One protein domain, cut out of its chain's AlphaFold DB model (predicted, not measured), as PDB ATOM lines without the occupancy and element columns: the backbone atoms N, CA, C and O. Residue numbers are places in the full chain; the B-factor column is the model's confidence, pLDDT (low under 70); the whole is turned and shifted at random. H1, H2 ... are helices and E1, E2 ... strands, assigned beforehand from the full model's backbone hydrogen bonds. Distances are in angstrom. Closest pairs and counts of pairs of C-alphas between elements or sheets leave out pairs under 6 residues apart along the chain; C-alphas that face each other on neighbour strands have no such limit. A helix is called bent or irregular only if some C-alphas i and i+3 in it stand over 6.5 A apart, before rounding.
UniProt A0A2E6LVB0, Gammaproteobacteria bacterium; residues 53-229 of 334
ATOM      1  N   ASN A  53      21.455  32.608 -34.202       55.34
ATOM      2  CA  ASN A  53      21.278  31.313 -34.855       55.34
ATOM      3  C   ASN A  53      19.939  30.648 -34.512       55.34
ATOM      4  O   ASN A  53      19.246  30.207 -35.415       55.34
ATOM      5  N   ARG A  54      19.498  30.628 -33.243       64.88
ATOM      6  CA  ARG A  54      18.294  29.856 -32.867       64.88
ATOM      7  C   ARG A  54      17.022  30.372 -33.540       64.88
ATOM      8  O   ARG A  54      16.227  29.568 -34.000       64.88
ATOM      9  N   LEU A  55      16.822  31.684 -33.622       65.94
ATOM     10  CA  LEU A  55      15.613  32.261 -34.220       65.94
ATOM     11  C   LEU A  55      15.606  32.137 -35.733       65.94
ATOM     12  O   LEU A  55      14.588  31.755 -36.299       65.94
ATOM     13  N   HIS A  56      16.743  32.403 -36.377       66.12
ATOM     14  CA  HIS A  56      16.887  32.152 -37.805       66.12
ATOM     15  C   HIS A  56      16.728  30.665 -38.131       66.12
ATOM     16  O   HIS A  56      16.108  30.342 -39.138       66.12
ATOM     17  N   THR A  57      17.199  29.760 -37.270       72.06
ATOM     18  CA  THR A  57      16.967  28.318 -37.402       72.06
ATOM     19  C   THR A  57      15.495  27.967 -37.210       72.06
ATOM     20  O   THR A  57      14.937  27.308 -38.073       72.06
ATOM     21  N   ILE A  58      14.834  28.423 -36.140       74.12
ATOM     22  CA  ILE A  58      13.406  28.159 -35.892       74.12
ATOM     23  C   ILE A  58      12.563  28.694 -37.044       74.12
ATOM     24  O   ILE A  58      11.755  27.965 -37.611       74.12
ATOM     25  N   LEU A  59      12.763  29.955 -37.419       71.25
ATOM     26  CA  LEU A  59      12.013  30.592 -38.491       71.25
ATOM     27  C   LEU A  59      12.371  29.990 -39.856       71.25
ATOM     28  O   LEU A  59      11.504  29.884 -40.714       71.25
ATOM     29  N   GLY A  60      13.611  29.538 -40.044       73.38
ATOM     30  CA  GLY A  60      14.051  28.782 -41.213       73.38
ATOM     31  C   GLY A  60      13.366  27.418 -41.320       73.38
ATOM     32  O   GLY A  60      12.819  27.110 -42.373       73.38
ATOM     33  N   ILE A  61      13.309  26.643 -40.231       76.81
ATOM     34  CA  ILE A  61      12.588  25.359 -40.148       76.81
ATOM     35  C   ILE A  61      11.100  25.580 -40.432       76.81
ATOM     36  O   ILE A  61      10.518  24.904 -41.278       76.81
ATOM     37  N   ASN A  62      10.491  26.562 -39.766       82.75
ATOM     38  CA  ASN A  62       9.083  26.900 -39.953       82.75
ATOM     39  C   ASN A  62       8.805  27.391 -41.379       82.75
ATOM     40  O   ASN A  62       7.812  26.992 -41.976       82.75
ATOM     41  N   GLY A  63       9.693  28.200 -41.959       81.19
ATOM     42  CA  GLY A  63       9.583  28.674 -43.335       81.19
ATOM     43  C   GLY A  63       9.745  27.566 -44.371       81.19
ATOM     44  O   GLY A  63       9.017  27.557 -45.357       81.19
ATOM     45  N   GLN A  64      10.633  26.597 -44.137       79.88
ATOM     46  CA  GLN A  64      10.772  25.409 -44.984       79.88
ATOM     47  C   GLN A  64       9.532  24.519 -44.908       79.88
ATOM     48  O   GLN A  64       8.978  24.156 -45.945       79.88
ATOM     49  N   ALA A  65       9.058  24.213 -43.697       82.19
ATOM     50  CA  ALA A  65       7.828  23.450 -43.494       82.19
ATOM     51  C   ALA A  65       6.625  24.161 -44.131       82.19
ATOM     52  O   ALA A  65       5.780  23.532 -44.772       82.19
ATOM     53  N   LEU A  66       6.572  25.490 -44.016       86.12
ATOM     54  CA  LEU A  66       5.548  26.308 -44.644       86.12
ATOM     55  C   LEU A  66       5.639  26.263 -46.175       86.12
ATOM     56  O   LEU A  66       4.621  26.058 -46.828       86.12
ATOM     57  N   ALA A  67       6.833  26.404 -46.756       84.81
ATOM     58  CA  ALA A  67       7.035  26.325 -48.203       84.81
ATOM     59  C   ALA A  67       6.583  24.971 -48.768       84.81
ATOM     60  O   ALA A  67       5.890  24.927 -49.785       84.81
ATOM     61  N   GLN A  68       6.911  23.878 -48.069       85.94
ATOM     62  CA  GLN A  68       6.443  22.529 -48.401       85.94
ATOM     63  C   GLN A  68       4.915  22.430 -48.327       85.94
ATOM     64  O   GLN A  68       4.285  21.939 -49.257       85.94
ATOM     65  N   THR A  69       4.317  22.949 -47.253       86.06
ATOM     66  CA  THR A  69       2.864  22.899 -47.030       86.06
ATOM     67  C   THR A  69       2.080  23.715 -48.060       86.06
ATOM     68  O   THR A  69       1.010  23.302 -48.499       86.06
ATOM     69  N   LEU A  70       2.592  24.884 -48.447       84.31
ATOM     70  CA  LEU A  70       1.924  25.784 -49.386       84.31
ATOM     71  C   LEU A  70       2.207  25.452 -50.856       84.31
ATOM     72  O   LEU A  70       1.530  25.991 -51.732       84.31
ATOM     73  N   GLY A  71       3.239  24.649 -51.139       85.44
ATOM     74  CA  GLY A  71       3.745  24.435 -52.496       85.44
ATOM     75  C   GLY A  71       4.256  25.722 -53.156       85.44
ATOM     76  O   GLY A  71       4.184  25.863 -54.376       85.44
ATOM     77  N   LYS A  72       4.712  26.697 -52.359       83.81
ATOM     78  CA  LYS A  72       5.116  28.037 -52.816       83.81
ATOM     79  C   LYS A  72       6.426  28.460 -52.168       83.81
ATOM     80  O   LYS A  72       6.737  28.053 -51.051       83.81
ATOM     81  N   ALA A  73       7.184  29.303 -52.865       84.56
ATOM     82  CA  ALA A  73       8.418  29.863 -52.328       84.56
ATOM     83  C   ALA A  73       8.121  30.784 -51.133       84.56
ATOM     84  O   ALA A  73       7.267  31.669 -51.209       84.56
ATOM     85  N   VAL A  74       8.857  30.579 -50.039       83.62
ATOM     86  CA  VAL A  74       8.760  31.380 -48.817       83.62
ATOM     87  C   VAL A  74      10.131  31.967 -48.522       83.62
ATOM     88  O   VAL A  74      11.085  31.237 -48.259       83.62
ATOM     89  N   MET A  75      10.225  33.292 -48.549       78.12
ATOM     90  CA  MET A  75      11.387  34.015 -48.049       78.12
ATOM     91  C   MET A  75      11.206  34.286 -46.560       78.12
ATOM     92  O   MET A  75      10.142  34.709 -46.117       78.12
ATOM     93  N   VAL A  76      12.265  34.068 -45.787       74.69
ATOM     94  CA  VAL A  76      12.247  34.226 -44.336       74.69
ATOM     95  C   VAL A  76      13.245  35.292 -43.913       74.69
ATOM     96  O   VAL A  76      14.412  35.240 -44.293       74.69
ATOM     97  N   GLN A  77      12.797  36.235 -43.090       68.56
ATOM     98  CA  GLN A  77      13.623  37.298 -42.527       68.56
ATOM     99  C   GLN A  77      13.336  37.447 -41.031       68.56
ATOM    100  O   GLN A  77      12.183  37.419 -40.600       68.56
ATOM    101  N   SER A  78      14.389  37.619 -40.234       66.62
ATOM    102  CA  SER A  78      14.279  37.933 -38.808       66.62
ATOM    103  C   SER A  78      14.998  39.244 -38.522       66.62
ATOM    104  O   SER A  78      16.108  39.463 -39.002       66.62
ATOM    105  N   PHE A  79      14.350  40.104 -37.740       64.44
ATOM    106  CA  PHE A  79      14.871  41.395 -37.286       64.44
ATOM    107  C   PHE A  79      15.132  41.407 -35.776       64.44
ATOM    108  O   PHE A  79      15.266  42.467 -35.170       64.44
ATOM    109  N   ILE A  80      15.165  40.231 -35.146       60.56
ATOM    110  CA  ILE A  80      15.375  40.102 -33.707       60.56
ATOM    111  C   ILE A  80      16.833  39.762 -33.427       60.56
ATOM    112  O   ILE A  80      17.396  38.835 -34.012       60.56
ATOM    113  N   LYS A  81      17.425  40.481 -32.471       52.56
ATOM    114  CA  LYS A  81      18.754  40.186 -31.940       52.56
ATOM    115  C   LYS A  81      18.652  39.422 -30.621       52.56
ATOM    116  O   LYS A  81      17.882  39.794 -29.742       52.56
ATOM    117  N   GLY A  82      19.486  38.396 -30.469       52.88
ATOM    118  CA  GLY A  82      19.629  37.645 -29.220       52.88
ATOM    119  C   GLY A  82      18.622  36.508 -29.038       52.88
ATOM    120  O   GLY A  82      17.916  36.106 -29.960       52.88
ATOM    121  N   GLN A  83      18.606  35.940 -27.832       57.59
ATOM    122  CA  GLN A  83      17.690  34.858 -27.482       57.59
ATOM    123  C   GLN A  83      16.327  35.429 -27.082       57.59
ATOM    124  O   GLN A  83      16.246  36.274 -26.195       57.59
ATOM    125  N   ILE A  84      15.256  34.923 -27.693       65.25
ATOM    126  CA  ILE A  84      13.894  35.136 -27.197       65.25
ATOM    127  C   ILE A  84      13.556  34.021 -26.218       65.25
ATOM    128  O   ILE A  84      13.820  32.842 -26.477       65.25
ATOM    129  N   LYS A  85      12.940  34.402 -25.102       69.88
ATOM    130  CA  LYS A  85      12.380  33.462 -24.142       69.88
ATOM    131  C   LYS A  85      11.204  32.728 -24.789       69.88
ATOM    132  O   LYS A  85      10.201  33.341 -25.142       69.88
ATOM    133  N   SER A  86      11.333  31.413 -24.952       76.12
ATOM    134  CA  SER A  86      10.212  30.574 -25.374       76.12
ATOM    135  C   SER A  86       9.191  30.463 -24.243       76.12
ATOM    136  O   SER A  86       9.556  30.341 -23.072       76.12
ATOM    137  N   SER A  87       7.916  30.493 -24.606       78.44
ATOM    138  CA  SER A  87       6.823  30.094 -23.718       78.44
ATOM    139  C   SER A  87       6.650  28.582 -23.814       78.44
ATOM    140  O   SER A  87       6.920  28.006 -24.864       78.44
ATOM    141  N   THR A  88       6.192  27.914 -22.755       79.94
ATOM    142  CA  THR A  88       5.807  26.503 -22.901       79.94
ATOM    143  C   THR A  88       4.629  26.408 -23.866       79.94
ATOM    144  O   THR A  88       3.760  27.276 -23.841       79.94
ATOM    145  N   SER A  89       4.561  25.387 -24.717       76.06
ATOM    146  CA  SER A  89       3.424  25.176 -25.637       76.06
ATOM    147  C   SER A  89       2.067  25.170 -24.905       76.06
ATOM    148  O   SER A  89       1.087  25.782 -25.350       76.06
ATOM    149  N   THR A  90       2.019  24.578 -23.705       76.94
ATOM    150  CA  THR A  90       0.870  24.668 -22.784       76.94
ATOM    151  C   THR A  90       0.626  26.102 -22.303       76.94
ATOM    152  O   THR A  90      -0.516  26.560 -22.275       76.94
ATOM    153  N   GLY A  91       1.692  26.835 -21.973       79.56
ATOM    154  CA  GLY A  91       1.654  28.252 -21.620       79.56
ATOM    155  C   GLY A  91       1.053  29.101 -22.737       79.56
ATOM    156  O   GLY A  91       0.075  29.801 -22.490       79.56
ATOM    157  N   VAL A  92       1.529  28.961 -23.979       82.31
ATOM    158  CA  VAL A  92       0.962  29.635 -25.162       82.31
ATOM    159  C   VAL A  92      -0.546  29.377 -25.242       82.31
ATOM    160  O   VAL A  92      -1.330  30.322 -25.327       82.31
ATOM    161  N   SER A  93      -0.974  28.116 -25.136       86.00
ATOM    162  CA  SER A  93      -2.394  27.742 -25.198       86.00
ATOM    163  C   SER A  93      -3.239  28.357 -24.073       86.00
ATOM    164  O   SER A  93      -4.398  28.696 -24.301       86.00
ATOM    165  N   SER A  94      -2.672  28.531 -22.876       86.44
ATOM    166  CA  SER A  94      -3.368  29.124 -21.723       86.44
ATOM    167  C   SER A  94      -3.440  30.658 -21.754       86.44
ATOM    168  O   SER A  94      -4.435  31.238 -21.318       86.44
ATOM    169  N   LEU A  95      -2.411  31.315 -22.298       86.75
ATOM    170  CA  LEU A  95      -2.289  32.774 -22.365       86.75
ATOM    171  C   LEU A  95      -3.087  33.366 -23.530       86.75
ATOM    172  O   LEU A  95      -3.672  34.443 -23.415       86.75
ATOM    173  N   SER A  96      -3.134  32.648 -24.653       86.00
ATOM    174  CA  SER A  96      -3.702  33.160 -25.901       86.00
ATOM    175  C   SER A  96      -5.179  33.571 -25.804       86.00
ATOM    176  O   SER A  96      -5.506  34.655 -26.291       86.00
ATOM    177  N   PRO A  97      -6.086  32.802 -25.155       84.56
ATOM    178  CA  PRO A  97      -7.482  33.216 -25.006       84.56
ATOM    179  C   PRO A  97      -7.633  34.513 -24.202       84.56
ATOM    180  O   PRO A  97      -8.494  35.334 -24.513       84.56
ATOM    181  N   GLN A  98      -6.787  34.713 -23.186       82.44
ATOM    182  CA  GLN A  98      -6.809  35.915 -22.349       82.44
ATOM    183  C   GLN A  98      -6.295  37.128 -23.131       82.44
ATOM    184  O   GLN A  98      -6.926  38.184 -23.118       82.44
ATOM    185  N   ALA A  99      -5.207  36.961 -23.886       81.94
ATOM    186  CA  ALA A  99      -4.646  38.028 -24.707       81.94
ATOM    187  C   ALA A  99      -5.592  38.465 -25.841       81.94
ATOM    188  O   ALA A  99      -5.753  39.660 -26.092       81.94
ATOM    189  N   MET A 100      -6.293  37.522 -26.478       84.50
ATOM    190  CA  MET A 100      -7.242  37.804 -27.567       84.50
ATOM    191  C   MET A 100      -8.641  38.231 -27.087       84.50
ATOM    192  O   MET A 100      -9.506  38.553 -27.904       84.50
ATOM    193  N   HIS A 101      -8.900  38.248 -25.775       79.19
ATOM    194  CA  HIS A 101     -10.235  38.492 -25.233       79.19
ATOM    195  C   HIS A 101     -10.813  39.849 -25.676       79.19
ATOM    196  O   HIS A 101     -10.160  40.880 -25.549       79.19
ATOM    197  N   LYS A 102     -12.057  39.875 -26.173       70.81
ATOM    198  CA  LYS A 102     -12.722  41.094 -26.685       70.81
ATOM    199  C   LYS A 102     -11.962  41.806 -27.813       70.81
ATOM    200  O   LYS A 102     -12.167  42.997 -28.010       70.81
ATOM    201  N   ILE A 103     -11.075  41.125 -28.536       68.69
ATOM    202  CA  ILE A 103     -10.506  41.651 -29.782       68.69
ATOM    203  C   ILE A 103     -11.374  41.182 -30.943       68.69
ATOM    204  O   ILE A 103     -11.908  40.073 -30.906       68.69
ATOM    205  N   GLU A 104     -11.532  42.051 -31.945       64.44
ATOM    206  CA  GLU A 104     -12.339  41.762 -33.128       64.44
ATOM    207  C   GLU A 104     -11.899  40.435 -33.756       64.44
ATOM    208  O   GLU A 104     -10.715  40.231 -34.044       64.44
ATOM    209  N   LYS A 105     -12.873  39.539 -33.917       67.62
ATOM    210  CA  LYS A 105     -12.700  38.154 -34.371       67.62
ATOM    211  C   LYS A 105     -13.106  37.976 -35.825       67.62
ATOM    212  O   LYS A 105     -12.760  36.974 -36.450       67.62
ATOM    213  N   ASP A 106     -13.872  38.919 -36.350       57.12
ATOM    214  CA  ASP A 106     -14.270  38.889 -37.733       57.12
ATOM    215  C   ASP A 106     -13.154  39.487 -38.589       57.12
ATOM    216  O   ASP A 106     -12.435  40.418 -38.213       57.12
ATOM    217  N   TYR A 107     -12.946  38.867 -39.746       54.16
ATOM    218  CA  TYR A 107     -11.783  39.133 -40.575       54.16
ATOM    219  C   TYR A 107     -11.956  40.452 -41.310       54.16
ATOM    220  O   TYR A 107     -12.525  40.530 -42.392       54.16
ATOM    221  N   ALA A 108     -11.491  41.508 -40.664       52.28
ATOM    222  CA  ALA A 108     -11.730  42.862 -41.096       52.28
ATOM    223  C   ALA A 108     -10.791  43.319 -42.227       52.28
ATOM    224  O   ALA A 108      -9.624  42.920 -42.253       52.28
ATOM    225  N   PRO A 109     -11.241  44.266 -43.072       50.47
ATOM    226  CA  PRO A 109     -10.437  44.930 -44.100       50.47
ATOM    227  C   PRO A 109      -9.108  45.563 -43.668       50.47
ATOM    228  O   PRO A 109      -8.289  45.903 -44.512       50.47
ATOM    229  N   THR A 110      -8.875  45.758 -42.373       52.28
ATOM    230  CA  THR A 110      -7.842  46.661 -41.850       52.28
ATOM    231  C   THR A 110      -7.612  46.427 -40.352       52.28
ATOM    232  O   THR A 110      -8.243  45.560 -39.742       52.28
ATOM    233  N   GLY A 111      -6.694  47.180 -39.744       58.62
ATOM    234  CA  GLY A 111      -6.485  47.241 -38.298       58.62
ATOM    235  C   GLY A 111      -5.737  46.047 -37.707       58.62
ATOM    236  O   GLY A 111      -5.749  45.860 -36.490       58.62
ATOM    237  N   CYS A 112      -5.087  45.231 -38.541       70.38
ATOM    238  CA  CYS A 112      -4.260  44.108 -38.094       70.38
ATOM    239  C   CYS A 112      -3.108  44.563 -37.183       70.38
ATOM    240  O   CYS A 112      -2.797  43.890 -36.203       70.38
ATOM    241  N   GLN A 113      -2.567  45.760 -37.419       65.44
ATOM    242  CA  GLN A 113      -1.571  46.407 -36.569       65.44
ATOM    243  C   GLN A 113      -2.084  46.694 -35.149       65.44
ATOM    244  O   GLN A 113      -1.395  46.383 -34.181       65.44
ATOM    245  N   TYR A 114      -3.315  47.200 -35.004       63.00
ATOM    246  CA  TYR A 114      -3.903  47.511 -33.694       63.00
ATOM    247  C   TYR A 114      -4.258  46.241 -32.923       63.00
ATOM    248  O   TYR A 114      -4.019  46.161 -31.720       63.00
ATOM    249  N   ARG A 115      -4.778  45.220 -33.621       71.56
ATOM    250  CA  ARG A 115      -5.032  43.903 -33.015       71.56
ATOM    251  C   ARG A 115      -3.735  43.281 -32.505       71.56
ATOM    252  O   ARG A 115      -3.683  42.866 -31.354       71.56
ATOM    253  N   THR A 116      -2.694  43.278 -33.335       74.69
ATOM    254  CA  THR A 116      -1.364  42.762 -32.976       74.69
ATOM    255  C   THR A 116      -0.790  43.492 -31.767       74.69
ATOM    256  O   THR A 116      -0.344  42.857 -30.818       74.69
ATOM    257  N   TRP A 117      -0.846  44.825 -31.760       68.38
ATOM    258  CA  TRP A 117      -0.386  45.627 -30.627       68.38
ATOM    259  C   TRP A 117      -1.109  45.257 -29.327       68.38
ATOM    260  O   TRP A 117      -0.472  44.952 -28.321       68.38
ATOM    261  N   ALA A 118      -2.442  45.206 -29.362       66.31
ATOM    262  CA  ALA A 118      -3.248  44.926 -28.179       66.31
ATOM    263  C   ALA A 118      -3.000  43.519 -27.623       66.31
ATOM    264  O   ALA A 118      -2.914  43.331 -26.410       66.31
ATOM    265  N   ILE A 119      -2.853  42.529 -28.508       75.50
ATOM    266  CA  ILE A 119      -2.511  41.159 -28.119       75.50
ATOM    267  C   ILE A 119      -1.100  41.118 -27.529       75.50
ATOM    268  O   ILE A 119      -0.920  40.520 -26.471       75.50
ATOM    269  N   ASN A 120      -0.116  41.772 -28.157       75.50
ATOM    270  CA  ASN A 120       1.259  41.814 -27.655       75.50
ATOM    271  C   ASN A 120       1.324  42.425 -26.253       75.50
ATOM    272  O   ASN A 120       1.854  41.795 -25.346       75.50
ATOM    273  N   ASN A 121       0.720  43.592 -26.044       67.88
ATOM    274  CA  ASN A 121       0.738  44.257 -24.742       67.88
ATOM    275  C   ASN A 121       0.089  43.403 -23.642       67.88
ATOM    276  O   ASN A 121       0.572  43.355 -22.511       67.88
ATOM    277  N   ARG A 122      -0.983  42.671 -23.967       75.00
ATOM    278  CA  ARG A 122      -1.609  41.738 -23.019       75.00
ATOM    279  C   ARG A 122      -0.758  40.499 -22.768       75.00
ATOM    280  O   ARG A 122      -0.699  40.019 -21.648       75.00
ATOM    281  N   LEU A 123      -0.095  39.966 -23.788       77.88
ATOM    282  CA  LEU A 123       0.849  38.863 -23.610       77.88
ATOM    283  C   LEU A 123       2.017  39.268 -22.706       77.88
ATOM    284  O   LEU A 123       2.411  38.490 -21.840       77.88
ATOM    285  N   GLU A 124       2.538  40.482 -22.879       72.88
ATOM    286  CA  GLU A 124       3.599  41.037 -22.040       72.88
ATOM    287  C   GLU A 124       3.133  41.209 -20.586       72.88
ATOM    288  O   GLU A 124       3.821  40.757 -19.670       72.88
ATOM    289  N   SER A 125       1.932  41.756 -20.357       68.69
ATOM    290  CA  SER A 125       1.375  41.886 -18.999       68.69
ATOM    291  C   SER A 125       1.095  40.538 -18.324       68.69
ATOM    292  O   SER A 125       1.124  40.441 -17.097       68.69
ATOM    293  N   LEU A 126       0.899  39.479 -19.115       78.06
ATOM    294  CA  LEU A 126       0.790  38.094 -18.655       78.06
ATOM    295  C   LEU A 126       2.153  37.380 -18.514       78.06
ATOM    296  O   LEU A 126       2.199  36.188 -18.208       78.06
ATOM    297  N   GLY A 127       3.270  38.085 -18.720       74.50
ATOM    298  CA  GLY A 127       4.630  37.579 -18.507       74.50
ATOM    299  C   GLY A 127       5.242  36.807 -19.682       74.50
ATOM    300  O   GLY A 127       6.266  36.135 -19.501       74.50
ATOM    301  N   ALA A 128       4.646  36.878 -20.875       81.50
ATOM    302  CA  ALA A 128       5.216  36.321 -22.101       81.50
ATOM    303  C   ALA A 128       6.164  37.310 -22.803       81.50
ATOM    304  O   ALA A 128       6.232  38.490 -22.469       81.50
ATOM    305  N   THR A 129       6.905  36.823 -23.801       78.56
ATOM    306  CA  THR A 129       7.748  37.651 -24.679       78.56
ATOM    307  C   THR A 129       7.169  37.615 -26.095       78.56
ATOM    308  O   THR A 129       7.536  36.734 -26.878       78.56
ATOM    309  N   PRO A 130       6.206  38.500 -26.407       81.25
ATOM    310  CA  PRO A 130       5.517  38.498 -27.687       81.25
ATOM    311  C   PRO A 130       6.407  39.004 -28.823       81.25
ATOM    312  O   PRO A 130       7.321  39.807 -28.636       81.25
ATOM    313  N   LEU A 131       6.094  38.546 -30.029       78.12
ATOM    314  CA  LEU A 131       6.717  38.954 -31.283       78.12
ATOM    315  C   LEU A 131       5.645  39.405 -32.261       78.12
ATOM    316  O   LEU A 131       4.463  39.121 -32.081       78.12
ATOM    317  N   SER A 132       6.071  40.054 -33.338       76.62
ATOM    318  CA  SER A 132       5.185  40.359 -34.459       76.62
ATOM    319  C   SER A 132       5.658  39.599 -35.691       76.62
ATOM    320  O   SER A 132       6.833  39.674 -36.058       76.62
ATOM    321  N   LEU A 133       4.753  38.850 -36.320       82.50
ATOM    322  CA  LEU A 133       5.000  38.186 -37.594       82.50
ATOM    323  C   LEU A 133       4.220  38.900 -38.691       82.50
ATOM    324  O   LEU A 133       2.991  38.951 -38.670       82.50
ATOM    325  N   LEU A 134       4.951  39.408 -39.673       80.62
ATOM    326  CA  LEU A 134       4.401  39.975 -40.891       80.62
ATOM    327  C   LEU A 134       4.478  38.950 -42.022       80.62
ATOM    328  O   LEU A 134       5.532  38.359 -42.261       80.62
ATOM    329  N   ILE A 135       3.388  38.820 -42.769       79.75
ATOM    330  CA  ILE A 135       3.354  38.194 -44.089       79.75
ATOM    331  C   ILE A 135       3.119  39.270 -45.150       79.75
ATOM    332  O   ILE A 135       2.248  40.128 -45.007       79.75
ATOM    333  N   LYS A 136       3.906  39.235 -46.225       75.19
ATOM    334  CA  LYS A 136       3.741  40.114 -47.389       75.19
ATOM    335  C   LYS A 136       4.035  39.372 -48.685       75.19
ATOM    336  O   LYS A 136       4.716  38.347 -48.681       75.19
ATOM    337  N   SER A 137       3.542  39.915 -49.785       68.31
ATOM    338  CA  SER A 137       3.709  39.389 -51.137       68.31
ATOM    339  C   SER A 137       3.748  40.560 -52.116       68.31
ATOM    340  O   SER A 137       3.206  41.623 -51.822       68.31
ATOM    341  N   ASP A 138       4.377  40.363 -53.271       66.44
ATOM    342  CA  ASP A 138       4.371  41.355 -54.355       66.44
ATOM    343  C   ASP A 138       2.978  41.483 -54.994       66.44
ATOM    344  O   ASP A 138       2.627  42.514 -55.560       66.44
ATOM    345  N   GLN A 139       2.173  40.422 -54.887       66.19
ATOM    346  CA  GLN A 139       0.753  40.414 -55.229       66.19
ATOM    347  C   GLN A 139      -0.112  40.554 -53.971       66.19
ATOM    348  O   GLN A 139       0.307  40.070 -52.913       66.19
ATOM    349  N   PRO A 140      -1.329  41.125 -54.074       62.97
ATOM    350  CA  PRO A 140      -2.234  41.246 -52.939       62.97
ATOM    351  C   PRO A 140      -2.471  39.908 -52.232       62.97
ATOM    352  O   PRO A 140      -2.734  38.873 -52.854       62.97
ATOM    353  N   LEU A 141      -2.384  39.948 -50.908       67.00
ATOM    354  CA  LEU A 141      -2.920  38.921 -50.033       67.00
ATOM    355  C   LEU A 141      -4.434  39.092 -49.990       67.00
ATOM    356  O   LEU A 141      -4.913  40.221 -49.978       67.00
ATOM    357  N   SER A 142      -5.193  38.008 -49.917       66.81
ATOM    358  CA  SER A 142      -6.632  38.091 -49.719       66.81
ATOM    359  C   SER A 142      -7.158  37.054 -48.747       66.81
ATOM    360  O   SER A 142      -6.601  35.972 -48.611       66.81
ATOM    361  N   ALA A 143      -8.256  37.349 -48.063       65.31
ATOM    362  CA  ALA A 143      -8.973  36.339 -47.300       65.31
ATOM    363  C   ALA A 143     -10.478  36.599 -47.295       65.31
ATOM    364  O   ALA A 143     -10.968  37.680 -47.627       65.31
ATOM    365  N   SER A 144     -11.217  35.563 -46.912       60.81
ATOM    366  CA  SER A 144     -12.670  35.612 -46.769       60.81
ATOM    367  C   SER A 144     -13.051  34.857 -45.510       60.81
ATOM    368  O   SER A 144     -12.759  33.664 -45.404       60.81
ATOM    369  N   ARG A 145     -13.710  35.529 -44.564       60.59
ATOM    370  CA  ARG A 145     -14.203  34.900 -43.337       60.59
ATOM    371  C   ARG A 145     -15.253  35.776 -42.657       60.59
ATOM    372  O   ARG A 145     -15.124  36.997 -42.604       60.59
ATOM    373  N   GLY A 146     -16.272  35.133 -42.091       59.12
ATOM    374  CA  GLY A 146     -17.384  35.827 -41.443       59.12
ATOM    375  C   GLY A 146     -18.196  36.646 -42.450       59.12
ATOM    376  O   GLY A 146     -18.448  36.184 -43.566       59.12
ATOM    377  N   GLY A 147     -18.593  37.859 -42.054       49.25
ATOM    378  CA  GLY A 147     -19.340  38.798 -42.904       49.25
ATOM    379  C   GLY A 147     -18.522  39.450 -44.029       49.25
ATOM    380  O   GLY A 147     -19.112  40.027 -44.942       49.25
ATOM    381  N   PHE A 148     -17.188  39.339 -44.011       49.03
ATOM    382  CA  PHE A 148     -16.316  39.936 -45.025       49.03
ATOM    383  C   PHE A 148     -15.870  38.911 -46.069       49.03
ATOM    384  O   PHE A 148     -15.344  37.839 -45.753       49.03
ATOM    385  N   LYS A 149     -16.061  39.266 -47.342       55.91
ATOM    386  CA  LYS A 149     -15.636  38.469 -48.497       55.91
ATOM    387  C   LYS A 149     -14.630  39.260 -49.324       55.91
ATOM    388  O   LYS A 149     -14.865  40.436 -49.585       55.91
ATOM    389  N   ASN A 150     -13.575  38.582 -49.776       57.59
ATOM    390  CA  ASN A 150     -12.551  39.115 -50.680       57.59
ATOM    391  C   ASN A 150     -11.871  40.369 -50.126       57.59
ATOM    392  O   ASN A 150     -11.736  41.376 -50.813       57.59
ATOM    393  N   VAL A 151     -11.477  40.307 -48.858       56.97
ATOM    394  CA  VAL A 151     -10.629  41.344 -48.291       56.97
ATOM    395  C   VAL A 151      -9.248  41.217 -48.911       56.97
ATOM    396  O   VAL A 151      -8.738  40.103 -48.964       56.97
ATOM    397  N   GLU A 152      -8.652  42.330 -49.338       60.88
ATOM    398  CA  GLU A 152      -7.310  42.363 -49.918       60.88
ATOM    399  C   GLU A 152      -6.362  43.259 -49.109       60.88
ATOM    400  O   GLU A 152      -6.733  44.359 -48.695       60.88
ATOM    401  N   TRP A 153      -5.122  42.804 -48.923       62.06
ATOM    402  CA  TRP A 153      -4.055  43.552 -48.260       62.06
ATOM    403  C   TRP A 153      -2.738  43.461 -49.023       62.06
ATOM    404  O   TRP A 153      -2.422  42.456 -49.654       62.06
ATOM    405  N   GLN A 154      -1.899  44.482 -48.870       61.56
ATOM    406  CA  GLN A 154      -0.492  44.410 -49.282       61.56
ATOM    407  C   GLN A 154       0.359  43.596 -48.293       61.56
ATOM    408  O   GLN A 154       1.369  42.998 -48.659       61.56
ATOM    409  N   TYR A 155      -0.052  43.570 -47.027       72.12
ATOM    410  CA  TYR A 155       0.568  42.785 -45.971       72.12
ATOM    411  C   TYR A 155      -0.463  42.449 -44.897       72.12
ATOM    412  O   TYR A 155      -1.461  43.149 -44.741       72.12
ATOM    413  N   HIS A 156      -0.183  41.424 -44.103       76.44
ATOM    414  CA  HIS A 156      -0.915  41.149 -42.872       76.44
ATOM    415  C   HIS A 156       0.077  40.933 -41.731       76.44
ATOM    416  O   HIS A 156       1.175  40.420 -41.945       76.44
ATOM    417  N   ILE A 157      -0.275  41.376 -40.528       77.06
ATOM    418  CA  ILE A 157       0.571  41.255 -39.339       77.06
ATOM    419  C   ILE A 157      -0.238  40.655 -38.198       77.06
ATOM    420  O   ILE A 157      -1.422  40.960 -38.046       77.06
ATOM    421  N   SER A 158       0.411  39.791 -37.422       87.88
ATOM    422  CA  SER A 158      -0.186  39.160 -36.253       87.88
ATOM    423  C   SER A 158       0.829  38.977 -35.124       87.88
ATOM    424  O   SER A 158       2.045  38.966 -35.351       87.88
ATOM    425  N   SER A 159       0.324  38.823 -33.903       88.94
ATOM    426  CA  SER A 159       1.126  38.478 -32.731       88.94
ATOM    427  C   SER A 159       1.629  37.048 -32.824       88.94
ATOM    428  O   SER A 159       0.906  36.149 -33.256       88.94
ATOM    429  N   ALA A 160       2.854  36.821 -32.368       90.75
ATOM    430  CA  ALA A 160       3.467  35.505 -32.371       90.75
ATOM    431  C   ALA A 160       4.167  35.183 -31.046       90.75
ATOM    432  O   ALA A 160       4.724  36.057 -30.381       90.75
ATOM    433  N   LEU A 161       4.174  33.899 -30.694       90.69
ATOM    434  CA  LEU A 161       4.927  33.331 -29.582       90.69
ATOM    435  C   LEU A 161       5.743  32.134 -30.061       90.69
ATOM    436  O   LEU A 161       5.293  31.341 -30.887       90.69
ATOM    437  N   ILE A 162       6.942  31.987 -29.509       86.56
ATOM    438  CA  ILE A 162       7.780  30.808 -29.734       86.56
ATOM    439  C   ILE A 162       7.506  29.807 -28.617       86.56
ATOM    440  O   ILE A 162       7.675  30.140 -27.440       86.56
ATOM    441  N   GLY A 163       7.098  28.597 -28.996       87.56
ATOM    442  CA  GLY A 163       6.949  27.471 -28.084       87.56
ATOM    443  C   GLY A 163       8.291  26.851 -27.676       87.56
ATOM    444  O   GLY A 163       9.326  27.048 -28.318       87.56
ATOM    445  N   ASP A 164       8.283  26.077 -26.596       85.38
ATOM    446  CA  ASP A 164       9.401  25.228 -26.165       85.38
ATOM    447  C   ASP A 164       9.655  24.046 -27.116       85.38
ATOM    448  O   ASP A 164      10.776  23.551 -27.213       85.38
ATOM    449  N   ASP A 165       8.641  23.680 -27.892       86.75
ATOM    450  CA  ASP A 165       8.673  22.758 -29.032       86.75
ATOM    451  C   ASP A 165       9.305  23.352 -30.308       86.75
ATOM    452  O   ASP A 165       9.319  22.704 -31.359       86.75
ATOM    453  N   ASN A 166       9.838  24.576 -30.233       83.94
ATOM    454  CA  ASN A 166      10.395  25.327 -31.359       83.94
ATOM    455  C   ASN A 166       9.386  25.591 -32.497       83.94
ATOM    456  O   ASN A 166       9.790  25.856 -33.634       83.94
ATOM    457  N   GLN A 167       8.084  25.557 -32.207       89.38
ATOM    458  CA  GLN A 167       7.045  25.992 -33.135       89.38
ATOM    459  C   GLN A 167       6.755  27.484 -32.971       89.38
ATOM    460  O   GLN A 167       6.893  28.057 -31.883       89.38
ATOM    461  N   LEU A 168       6.348  28.120 -34.073       90.38
ATOM    462  CA  LEU A 168       5.855  29.491 -34.048       90.38
ATOM    463  C   LEU A 168       4.325  29.486 -34.011       90.38
ATOM    464  O   LEU A 168       3.663  29.093 -34.974       90.38
ATOM    465  N   TYR A 169       3.790  29.954 -32.891       93.94
ATOM    466  CA  TYR A 169       2.366  30.081 -32.633       93.94
ATOM    467  C   TYR A 169       1.905  31.496 -32.955       93.94
ATOM    468  O   TYR A 169       2.475  32.461 -32.452       93.94
ATOM    469  N   ILE A 170       0.863  31.617 -33.766       94.94
ATOM    470  CA  ILE A 170       0.267  32.876 -34.192       94.94
ATOM    471  C   ILE A 170      -1.052  33.086 -33.456       94.94
ATOM    472  O   ILE A 170      -1.914  32.206 -33.422       94.94
ATOM    473  N   LEU A 171      -1.204  34.266 -32.867       93.88
ATOM    474  CA  LEU A 171      -2.408  34.697 -32.173       93.88
ATOM    475  C   LEU A 171      -3.127  35.713 -33.047       93.88
ATOM    476  O   LEU A 171      -2.918  36.919 -32.932       93.88
ATOM    477  N   ASP A 172      -3.975  35.204 -33.934       90.31
ATOM    478  CA  ASP A 172      -4.790  36.027 -34.813       90.31
ATOM    479  C   ASP A 172      -6.275  35.733 -34.581       90.31
ATOM    480  O   ASP A 172      -6.772  34.724 -35.086       90.31
ATOM    481  N   PRO A 173      -7.025  36.595 -33.873       80.44
ATOM    482  CA  PRO A 173      -8.439  36.354 -33.618       80.44
ATOM    483  C   PRO A 173      -9.284  36.362 -34.896       80.44
ATOM    484  O   PRO A 173     -10.353  35.755 -34.895       80.44
ATOM    485  N   SER A 174      -8.791  36.955 -35.993       74.69
ATOM    486  CA  SER A 174      -9.438  36.842 -37.303       74.69
ATOM    487  C   SER A 174      -9.269  35.465 -37.949       74.69
ATOM    488  O   SER A 174     -10.032  35.119 -38.849       74.69
ATOM    489  N   ILE A 175      -8.334  34.638 -37.462       81.19
ATOM    490  CA  ILE A 175      -8.126  33.246 -37.900       81.19
ATOM    491  C   ILE A 175      -8.583  32.224 -36.855       81.19
ATOM    492  O   ILE A 175      -9.176  31.197 -37.183       81.19
ATOM    493  N   ASN A 176      -8.327  32.465 -35.581       84.81
ATOM    494  CA  ASN A 176      -8.833  31.651 -34.493       84.81
ATOM    495  C   ASN A 176      -8.848  32.498 -33.226       84.81
ATOM    496  O   ASN A 176      -7.814  32.846 -32.670       84.81
ATOM    497  N   ASN A 177     -10.044  32.828 -32.756       79.19
ATOM    498  CA  ASN A 177     -10.227  33.661 -31.573       79.19
ATOM    499  C   ASN A 177     -10.233  32.867 -30.259       79.19
ATOM    500  O   ASN A 177     -10.426  33.457 -29.199       79.19
ATOM    501  N   THR A 178     -10.058  31.544 -30.313       79.56
ATOM    502  CA  THR A 178     -10.097  30.674 -29.127       79.56
ATOM    503  C   THR A 178      -8.752  30.057 -28.790       79.56
ATOM    504  O   THR A 178      -8.507  29.747 -27.628       79.56
ATOM    505  N   LYS A 179      -7.890  29.846 -29.786       89.88
ATOM    506  CA  LYS A 179      -6.617  29.143 -29.634       89.88
ATOM    507  C   LYS A 179      -5.568  29.768 -30.551       89.88
ATOM    508  O   LYS A 179      -5.939  30.262 -31.615       89.88
ATOM    509  N   PRO A 180      -4.284  29.730 -30.166       93.19
ATOM    510  CA  PRO A 180      -3.219  30.045 -31.103       93.19
ATOM    511  C   PRO A 180      -3.213  29.000 -32.224       93.19
ATOM    512  O   PRO A 180      -3.599  27.849 -32.011       93.19
ATOM    513  N   VAL A 181      -2.747  29.396 -33.401       93.19
ATOM    514  CA  VAL A 181      -2.588  28.508 -34.559       93.19
ATOM    515  C   VAL A 181      -1.120  28.416 -34.942       93.19
ATOM    516  O   VAL A 181      -0.335  29.306 -34.625       93.19
ATOM    517  N   LEU A 182      -0.727  27.353 -35.632       93.19
ATOM    518  CA  LEU A 182       0.622  27.283 -36.189       93.19
ATOM    519  C   LEU A 182       0.754  28.217 -37.396       93.19
ATOM    520  O   LEU A 182      -0.230  28.539 -38.065       93.19
ATOM    521  N   ILE A 183       1.985  28.623 -37.713       91.25
ATOM    522  CA  ILE A 183       2.264  29.493 -38.864       91.25
ATOM    523  C   ILE A 183       1.714  28.933 -40.187       91.25
ATOM    524  O   ILE A 183       1.258  29.703 -41.030       91.25
ATOM    525  N   GLN A 184       1.715  27.606 -40.366       89.38
ATOM    526  CA  GLN A 184       1.185  26.943 -41.559       89.38
ATOM    527  C   GLN A 184      -0.327  27.106 -41.672       89.38
ATOM    528  O   GLN A 184      -0.818  27.511 -42.724       89.38
ATOM    529  N   GLU A 185      -1.048  26.859 -40.582       90.12
ATOM    530  CA  GLU A 185      -2.501  27.034 -40.518       90.12
ATOM    531  C   GLU A 185      -2.884  28.508 -40.723       90.12
ATOM    532  O   GLU A 185      -3.790  28.823 -41.498       90.12
ATOM    533  N   TRP A 186      -2.140  29.426 -40.100       91.75
ATOM    534  CA  TRP A 186      -2.337  30.861 -40.284       91.75
ATOM    535  C   TRP A 186      -2.144  31.283 -41.744       91.75
ATOM    536  O   TRP A 186      -3.029  31.901 -42.330       91.75
ATOM    537  N   ALA A 187      -1.034  30.902 -42.374       89.06
ATOM    538  CA  ALA A 187      -0.752  31.274 -43.756       89.06
ATOM    539  C   ALA A 187      -1.718  30.627 -44.765       89.06
ATOM    540  O   ALA A 187      -2.069  31.268 -45.750       89.06
ATOM    541  N   GLN A 188      -2.197  29.401 -44.524       88.56
ATOM    542  CA  GLN A 188      -3.205  28.744 -45.373       88.56
ATOM    543  C   GLN A 188      -4.554  29.473 -45.383       88.56
ATOM    544  O   GLN A 188      -5.300  29.385 -46.359       88.56
ATOM    545  N   SER A 189      -4.871  30.208 -44.315       85.44
ATOM    546  CA  SER A 189      -6.083  31.028 -44.247       85.44
ATOM    547  C   SER A 189      -6.010  32.303 -45.105       85.44
ATOM    548  O   SER A 189      -7.026  32.976 -45.297       85.44
ATOM    549  N   ILE A 190      -4.825  32.617 -45.640       84.50
ATOM    550  CA  ILE A 190      -4.539  33.777 -46.481       84.50
ATOM    551  C   ILE A 190      -4.286  33.277 -47.905       84.50
ATOM    552  O   ILE A 190      -3.424  32.444 -48.163       84.50
ATOM    553  N   LYS A 191      -5.045  33.789 -48.866       81.50
ATOM    554  CA  LYS A 191      -4.868  33.540 -50.296       81.50
ATOM    555  C   LYS A 191      -3.855  34.524 -50.867       81.50
ATOM    556  O   LYS A 191      -3.840  35.692 -50.508       81.50
ATOM    557  N   PHE A 192      -3.020  34.066 -51.786       80.44
ATOM    558  CA  PHE A 192      -2.020  34.892 -52.463       80.44
ATOM    559  C   PHE A 192      -1.547  34.188 -53.728       80.44
ATOM    560  O   PHE A 192      -1.532  32.955 -53.785       80.44
ATOM    561  N   ASN A 193      -1.120  34.952 -54.728       72.00
ATOM    562  CA  ASN A 193      -0.618  34.428 -55.997       72.00
ATOM    563  C   ASN A 193       0.871  34.748 -56.134       72.00
ATOM    564  O   ASN A 193       1.232  35.808 -56.628       72.00
ATOM    565  N   GLY A 194       1.731  33.832 -55.687       76.88
ATOM    566  CA  GLY A 194       3.181  33.962 -55.831       76.88
ATOM    567  C   GLY A 194       3.961  33.642 -54.555       76.88
ATOM    568  O   GLY A 194       3.393  33.084 -53.609       76.88
ATOM    569  N   PRO A 195       5.270  33.949 -54.553       78.88
ATOM    570  CA  PRO A 195       6.114  33.862 -53.370       78.88
ATOM    571  C   PRO A 195       5.628  34.789 -52.257       78.88
ATOM    572  O   PRO A 195       5.105  35.871 -52.516       78.88
ATOM    573  N   ILE A 196       5.866  34.388 -51.013       80.00
ATOM    574  CA  ILE A 196       5.597  35.222 -49.838       80.00
ATOM    575  C   ILE A 196       6.886  35.499 -49.074       80.00
ATOM    576  O   ILE A 196       7.822  34.699 -49.086       80.00
ATOM    577  N   THR A 197       6.919  36.626 -48.372       75.06
ATOM    578  CA  THR A 197       7.957  36.940 -47.391       75.06
ATOM    579  C   THR A 197       7.354  36.942 -45.998       75.06
ATOM    580  O   THR A 197       6.375  37.644 -45.738       75.06
ATOM    581  N   LEU A 198       7.987  36.198 -45.098       79.44
ATOM    582  CA  LEU A 198       7.741  36.239 -43.668       79.44
ATOM    583  C   LEU A 198       8.813  37.075 -42.982       79.44
ATOM    584  O   LEU A 198      10.007  36.809 -43.131       79.44
ATOM    585  N   GLN A 199       8.381  38.070 -42.217       74.12
ATOM    586  CA  GLN A 199       9.261  38.934 -41.440       74.12
ATOM    587  C   GLN A 199       8.893  38.824 -39.963       74.12
ATOM    588  O   GLN A 199       7.820  39.259 -39.552       74.12
ATOM    589  N   LEU A 200       9.785  38.236 -39.169       71.62
ATOM    590  CA  LEU A 200       9.635  38.169 -37.720       71.62
ATOM    591  C   LEU A 200      10.383  39.336 -37.078       71.62
ATOM    592  O   LEU A 200      11.579  39.519 -37.319       71.62
ATOM    593  N   ALA A 201       9.693  40.102 -36.246       66.81
ATOM    594  CA  ALA A 201      10.226  41.301 -35.625       66.81
ATOM    595  C   ALA A 201       9.886  41.364 -34.123       66.81
ATOM    596  O   ALA A 201       9.009  40.624 -33.657       66.81
ATOM    597  N   PRO A 202      10.579  42.224 -33.348       61.16
ATOM    598  CA  PRO A 202      10.235  42.478 -31.951       61.16
ATOM    599  C   PRO A 202       8.788  42.965 -31.785       61.16
ATOM    600  O   PRO A 202       8.113  43.317 -32.761       61.16
ATOM    601  N   GLN A 203       8.306  42.999 -30.542       59.12
ATOM    602  CA  GLN A 203       6.965  43.497 -30.243       59.12
ATOM    603  C   GLN A 203       6.741  44.890 -30.852       59.12
ATOM    604  O   GLN A 203       7.590  45.774 -30.733       59.12
ATOM    605  N   ASN A 204       5.601  45.064 -31.523       51.81
ATOM    606  CA  ASN A 204       5.129  46.338 -32.078       51.81
ATOM    607  C   ASN A 204       5.994  46.933 -33.211       51.81
ATOM    608  O   ASN A 204       5.953  48.134 -33.469       51.81
ATOM    609  N   ALA A 205       6.768  46.106 -33.919       48.97
ATOM    610  CA  ALA A 205       7.466  46.523 -35.132       48.97
ATOM    611  C   ALA A 205       6.515  46.517 -36.347       48.97
ATOM    612  O   ALA A 205       6.054  45.459 -36.777       48.97
ATOM    613  N   PHE A 206       6.246  47.697 -36.922       49.19
ATOM    614  CA  PHE A 206       5.341  47.878 -38.068       49.19
ATOM    615  C   PHE A 206       6.103  48.320 -39.336       49.19
ATOM    616  O   PHE A 206       6.946  49.218 -39.253       49.19
ATOM    617  N   PRO A 207       5.832  47.744 -40.524       38.88
ATOM    618  CA  PRO A 207       6.479  48.169 -41.764       38.88
ATOM    619  C   PRO A 207       5.985  49.544 -42.233       38.88
ATOM    620  O   PRO A 207       4.799  49.849 -42.166       38.88
ATOM    621  N   GLY A 208       6.891  50.358 -42.786       35.81
ATOM    622  CA  GLY A 208       6.540  51.548 -43.577       35.81
ATOM    623  C   GLY A 208       6.141  52.799 -42.792       35.81
ATOM    624  O   GLY A 208       6.069  53.876 -43.379       35.81
ATOM    625  N   GLN A 209       5.967  52.719 -41.473       34.50
ATOM    626  CA  GLN A 209       5.850  53.917 -40.648       34.50
ATOM    627  C   GLN A 209       7.248  54.392 -40.249       34.50
ATOM    628  O   GLN A 209       7.835  53.921 -39.278       34.50
ATOM    629  N   GLN A 210       7.795  55.354 -41.001       26.77
ATOM    630  CA  GLN A 210       8.816  56.239 -40.443       26.77
ATOM    631  C   GLN A 210       8.216  56.890 -39.199       26.77
ATOM    632  O   GLN A 210       7.392  57.781 -39.351       26.77
ATOM    633  N   SER A 211       8.582  56.402 -38.013       28.05
ATOM    634  CA  SER A 211       8.822  57.125 -36.749       28.05
ATOM    635  C   SER A 211       7.863  58.244 -36.292       28.05
ATOM    636  O   SER A 211       8.181  58.926 -35.325       28.05
ATOM    637  N   LYS A 212       6.716  58.470 -36.941       27.06
ATOM    638  CA  LYS A 212       5.769  59.557 -36.650       27.06
ATOM    639  C   LYS A 212       4.569  59.096 -35.829       27.06
ATOM    640  O   LYS A 212       3.958  59.928 -35.180       27.06
ATOM    641  N   TYR A 213       4.290  57.793 -35.795       27.89
ATOM    642  CA  TYR A 213       3.204  57.212 -34.994       27.89
ATOM    643  C   TYR A 213       3.697  56.290 -33.869       27.89
ATOM    644  O   TYR A 213       2.897  55.647 -33.199       27.89
ATOM    645  N   ILE A 214       5.004  56.288 -33.575       28.94
ATOM    646  CA  ILE A 214       5.557  55.685 -32.346       28.94
ATOM    647  C   ILE A 214       5.402  56.687 -31.185       28.94
ATOM    648  O   ILE A 214       6.348  57.010 -30.480       28.94
ATOM    649  N   TYR A 215       4.205  57.252 -31.049       27.06
ATOM    650  CA  TYR A 215       3.771  58.066 -29.914       27.06
ATOM    651  C   TYR A 215       2.278  57.829 -29.673       27.06
ATOM    652  O   TYR A 215       1.533  58.761 -29.408       27.06
ATOM    653  N   LEU A 216       1.812  56.585 -29.785       31.50
ATOM    654  CA  LEU A 216       0.596  56.224 -29.071       31.50
ATOM    655  C   LEU A 216       1.061  55.833 -27.673       31.50
ATOM    656  O   LEU A 216       1.559  54.732 -27.448       31.50
ATOM    657  N   VAL A 217       0.978  56.795 -26.756       32.47
ATOM    658  CA  VAL A 217       0.923  56.500 -25.322       32.47
ATOM    659  C   VAL A 217      -0.178  55.446 -25.151       32.47
ATOM    660  O   VAL A 217      -1.199  55.562 -25.824       32.47
ATOM    661  N   ASP A 218       0.012  54.419 -24.317       36.47
ATOM    662  CA  ASP A 218      -0.857  53.222 -24.227       36.47
ATOM    663  C   ASP A 218      -2.377  53.498 -24.291       36.47
ATOM    664  O   ASP A 218      -3.137  52.722 -24.872       36.47
ATOM    665  N   ASN A 219      -2.817  54.646 -23.772       34.34
ATOM    666  CA  ASN A 219      -4.210  55.093 -23.802       34.34
ATOM    667  C   ASN A 219      -4.770  55.376 -25.211       34.34
ATOM    668  O   ASN A 219      -5.960  55.161 -25.438       34.34
ATOM    669  N   ASP A 220      -3.958  55.850 -26.159       43.16
ATOM    670  CA  ASP A 220      -4.435  56.207 -27.498       43.16
ATOM    671  C   ASP A 220      -4.604  54.970 -28.383       43.16
ATOM    672  O   ASP A 220      -5.579  54.879 -29.117       43.16
ATOM    673  N   ALA A 221      -3.740  53.960 -28.268       42.59
ATOM    674  CA  ALA A 221      -3.873  52.727 -29.045       42.59
ATOM    675  C   ALA A 221      -5.051  51.851 -28.575       42.59
ATOM    676  O   ALA A 221      -5.746  51.256 -29.402       42.59
ATOM    677  N   GLU A 222      -5.342  51.805 -27.270       47.44
ATOM    678  CA  GLU A 222      -6.528  51.110 -26.747       47.44
ATOM    679  C   GLU A 222      -7.831  51.859 -27.096       47.44
ATOM    680  O   GLU A 222      -8.854  51.243 -27.418       47.44
ATOM    681  N   LYS A 223      -7.783  53.196 -27.141       53.66
ATOM    682  CA  LYS A 223      -8.874  54.042 -27.641       53.66
ATOM    683  C   LYS A 223      -9.083  53.892 -29.151       53.66
ATOM    684  O   LYS A 223     -10.231  53.800 -29.589       53.66
ATOM    685  N   GLU A 224      -8.016  53.813 -29.941       50.25
ATOM    686  CA  GLU A 224      -8.060  53.523 -31.380       50.25
ATOM    687  C   GLU A 224      -8.610  52.117 -31.638       50.25
ATOM    688  O   GLU A 224      -9.488  51.948 -32.482       50.25
ATOM    689  N   LEU A 225      -8.197  51.114 -30.853       52.50
ATOM    690  CA  LEU A 225      -8.764  49.766 -30.915       52.50
ATOM    691  C   LEU A 225     -10.263  49.777 -30.599       52.50
ATOM    692  O   LEU A 225     -11.040  49.168 -31.328       52.50
ATOM    693  N   THR A 226     -10.678  50.486 -29.552       55.28
ATOM    694  CA  THR A 226     -12.094  50.610 -29.172       55.28
ATOM    695  C   THR A 226     -12.900  51.314 -30.270       55.28
ATOM    696  O   THR A 226     -13.998  50.889 -30.630       55.28
ATOM    697  N   THR A 227     -12.349  52.382 -30.849       57.06
ATOM    698  CA  THR A 227     -12.961  53.128 -31.960       57.06
ATOM    699  C   THR A 227     -13.099  52.247 -33.197       57.06
ATOM    700  O   THR A 227     -14.162  52.201 -33.823       57.06
ATOM    701  N   TYR A 228     -12.053  51.489 -33.506       53.97
ATOM    702  CA  TYR A 228     -12.033  50.501 -34.569       53.97
ATOM    703  C   TYR A 228     -13.070  49.393 -34.348       53.97
ATOM    704  O   TYR A 228     -13.865  49.134 -35.246       53.97
ATOM    705  N   GLN A 229     -13.136  48.791 -33.161       55.12
ATOM    706  CA  GLN A 229     -14.123  47.755 -32.820       55.12
ATOM    707  C   GLN A 229     -15.555  48.267 -32.994       55.12
ATOM    708  O   GLN A 229     -16.353  47.660 -33.704       55.12
TER     709      GLN A 229
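AT A GLANCE: This is residues 53 to 229 of the 334 residues of a protein of Gammaproteobacteria bacterium (UniProt A0A2E6LVB0). A five-stranded sheet, strongly twisted and curled like part of a barrel, curls round the short helix H4 and has helices over both faces, H2 and H3 over one, H1 and H4 over the other: three layers, helices on both sides of a sheet. H5 packs on H3 and is not on the sheet; residues 208 to 213, in the link before it, stick out. The 177 printed residues hold five named helices and five named strands, in the order H1 E1 H2 H3 E2 E3 E4 H4 E5 H5. The sheet's order is E1 E5 E2 E3 E4, mixed, and the class is mixed, helices and strands. The whole is compact, with a radius of gyration of the C-alphas of 15.2 A and spans of 41 by 36 by 33 A.

HOW THE PARTS SIT: Edge strand E1, residues 74 to 78, is parallel to E5, residues 196 to 202, with N 75 and O 196 at 2.8 A. E5 is antiparallel to E2, residues 131 to 145, with N 134 and O 199 at 2.9 A. E2 and E3, residues 148 to 162, form a hairpin, with N 133 and O 158 at 2.9 A. E3 and edge strand E4, residues 168 to 171, form another, with N 161 and O 169 at 2.8 A. E2 E3 E4 are a meander, each strand the antiparallel neighbour of the one before. E2 bends by 116 degrees at residue 139 and E3 by 100 degrees at residue 151. H3, residues 112 to 125, runs along E3 at a height over the sheet of 8.5 A; the closest C-alphas, of Thr 116 and Ser 159, are 5.0 A apart. H2, residues 89 to 99, touches H3 at a steep tilt of 66 degrees, closest at the C-alphas of Ala 99 and Arg 122, 5.1 A. Residues 62 to 70 of H1, residues 53 to 70, touch H4, residues 183 to 188, at a shallow tilt of 26 degrees, closest at the C-alphas of Leu 66 and Gln 184, 5.4 A. H5, residues 218 to 229, touches H3 at a steep tilt of 48 degrees, closest at the C-alphas of Tyr 114 and Leu 225, 6.0 A. Every O i to N i+4 pair is within hydrogen-bond range in H1, H3, H4 and H5, and 5 of 7 in H2, which is only just irregular: C-alphas 94 and 97 are 6.7 A apart.

IN THESE COORDINATES: H1 begins at C-alpha 53 (21.278, 31.313, -34.855) and is 24.8 A long. H3 is 20.0 A, E2 24.5 A, E3 30.0 A and E5 19.9 A. H5, 16.7 A, ends at C-alpha 229 (-14.123, 47.755, -32.820).

THE WHOLE: The two C-alphas farthest apart, of Gly 71 and Asn 219, are 42.7 A apart. The printed part has no cut. The links H2 to H3, E4 to H4 and E5 to H5 are long. Mean pLDDT of the printed part is 70.3; 75 residues are under 70, among them 137 to 154 and 201 to 229.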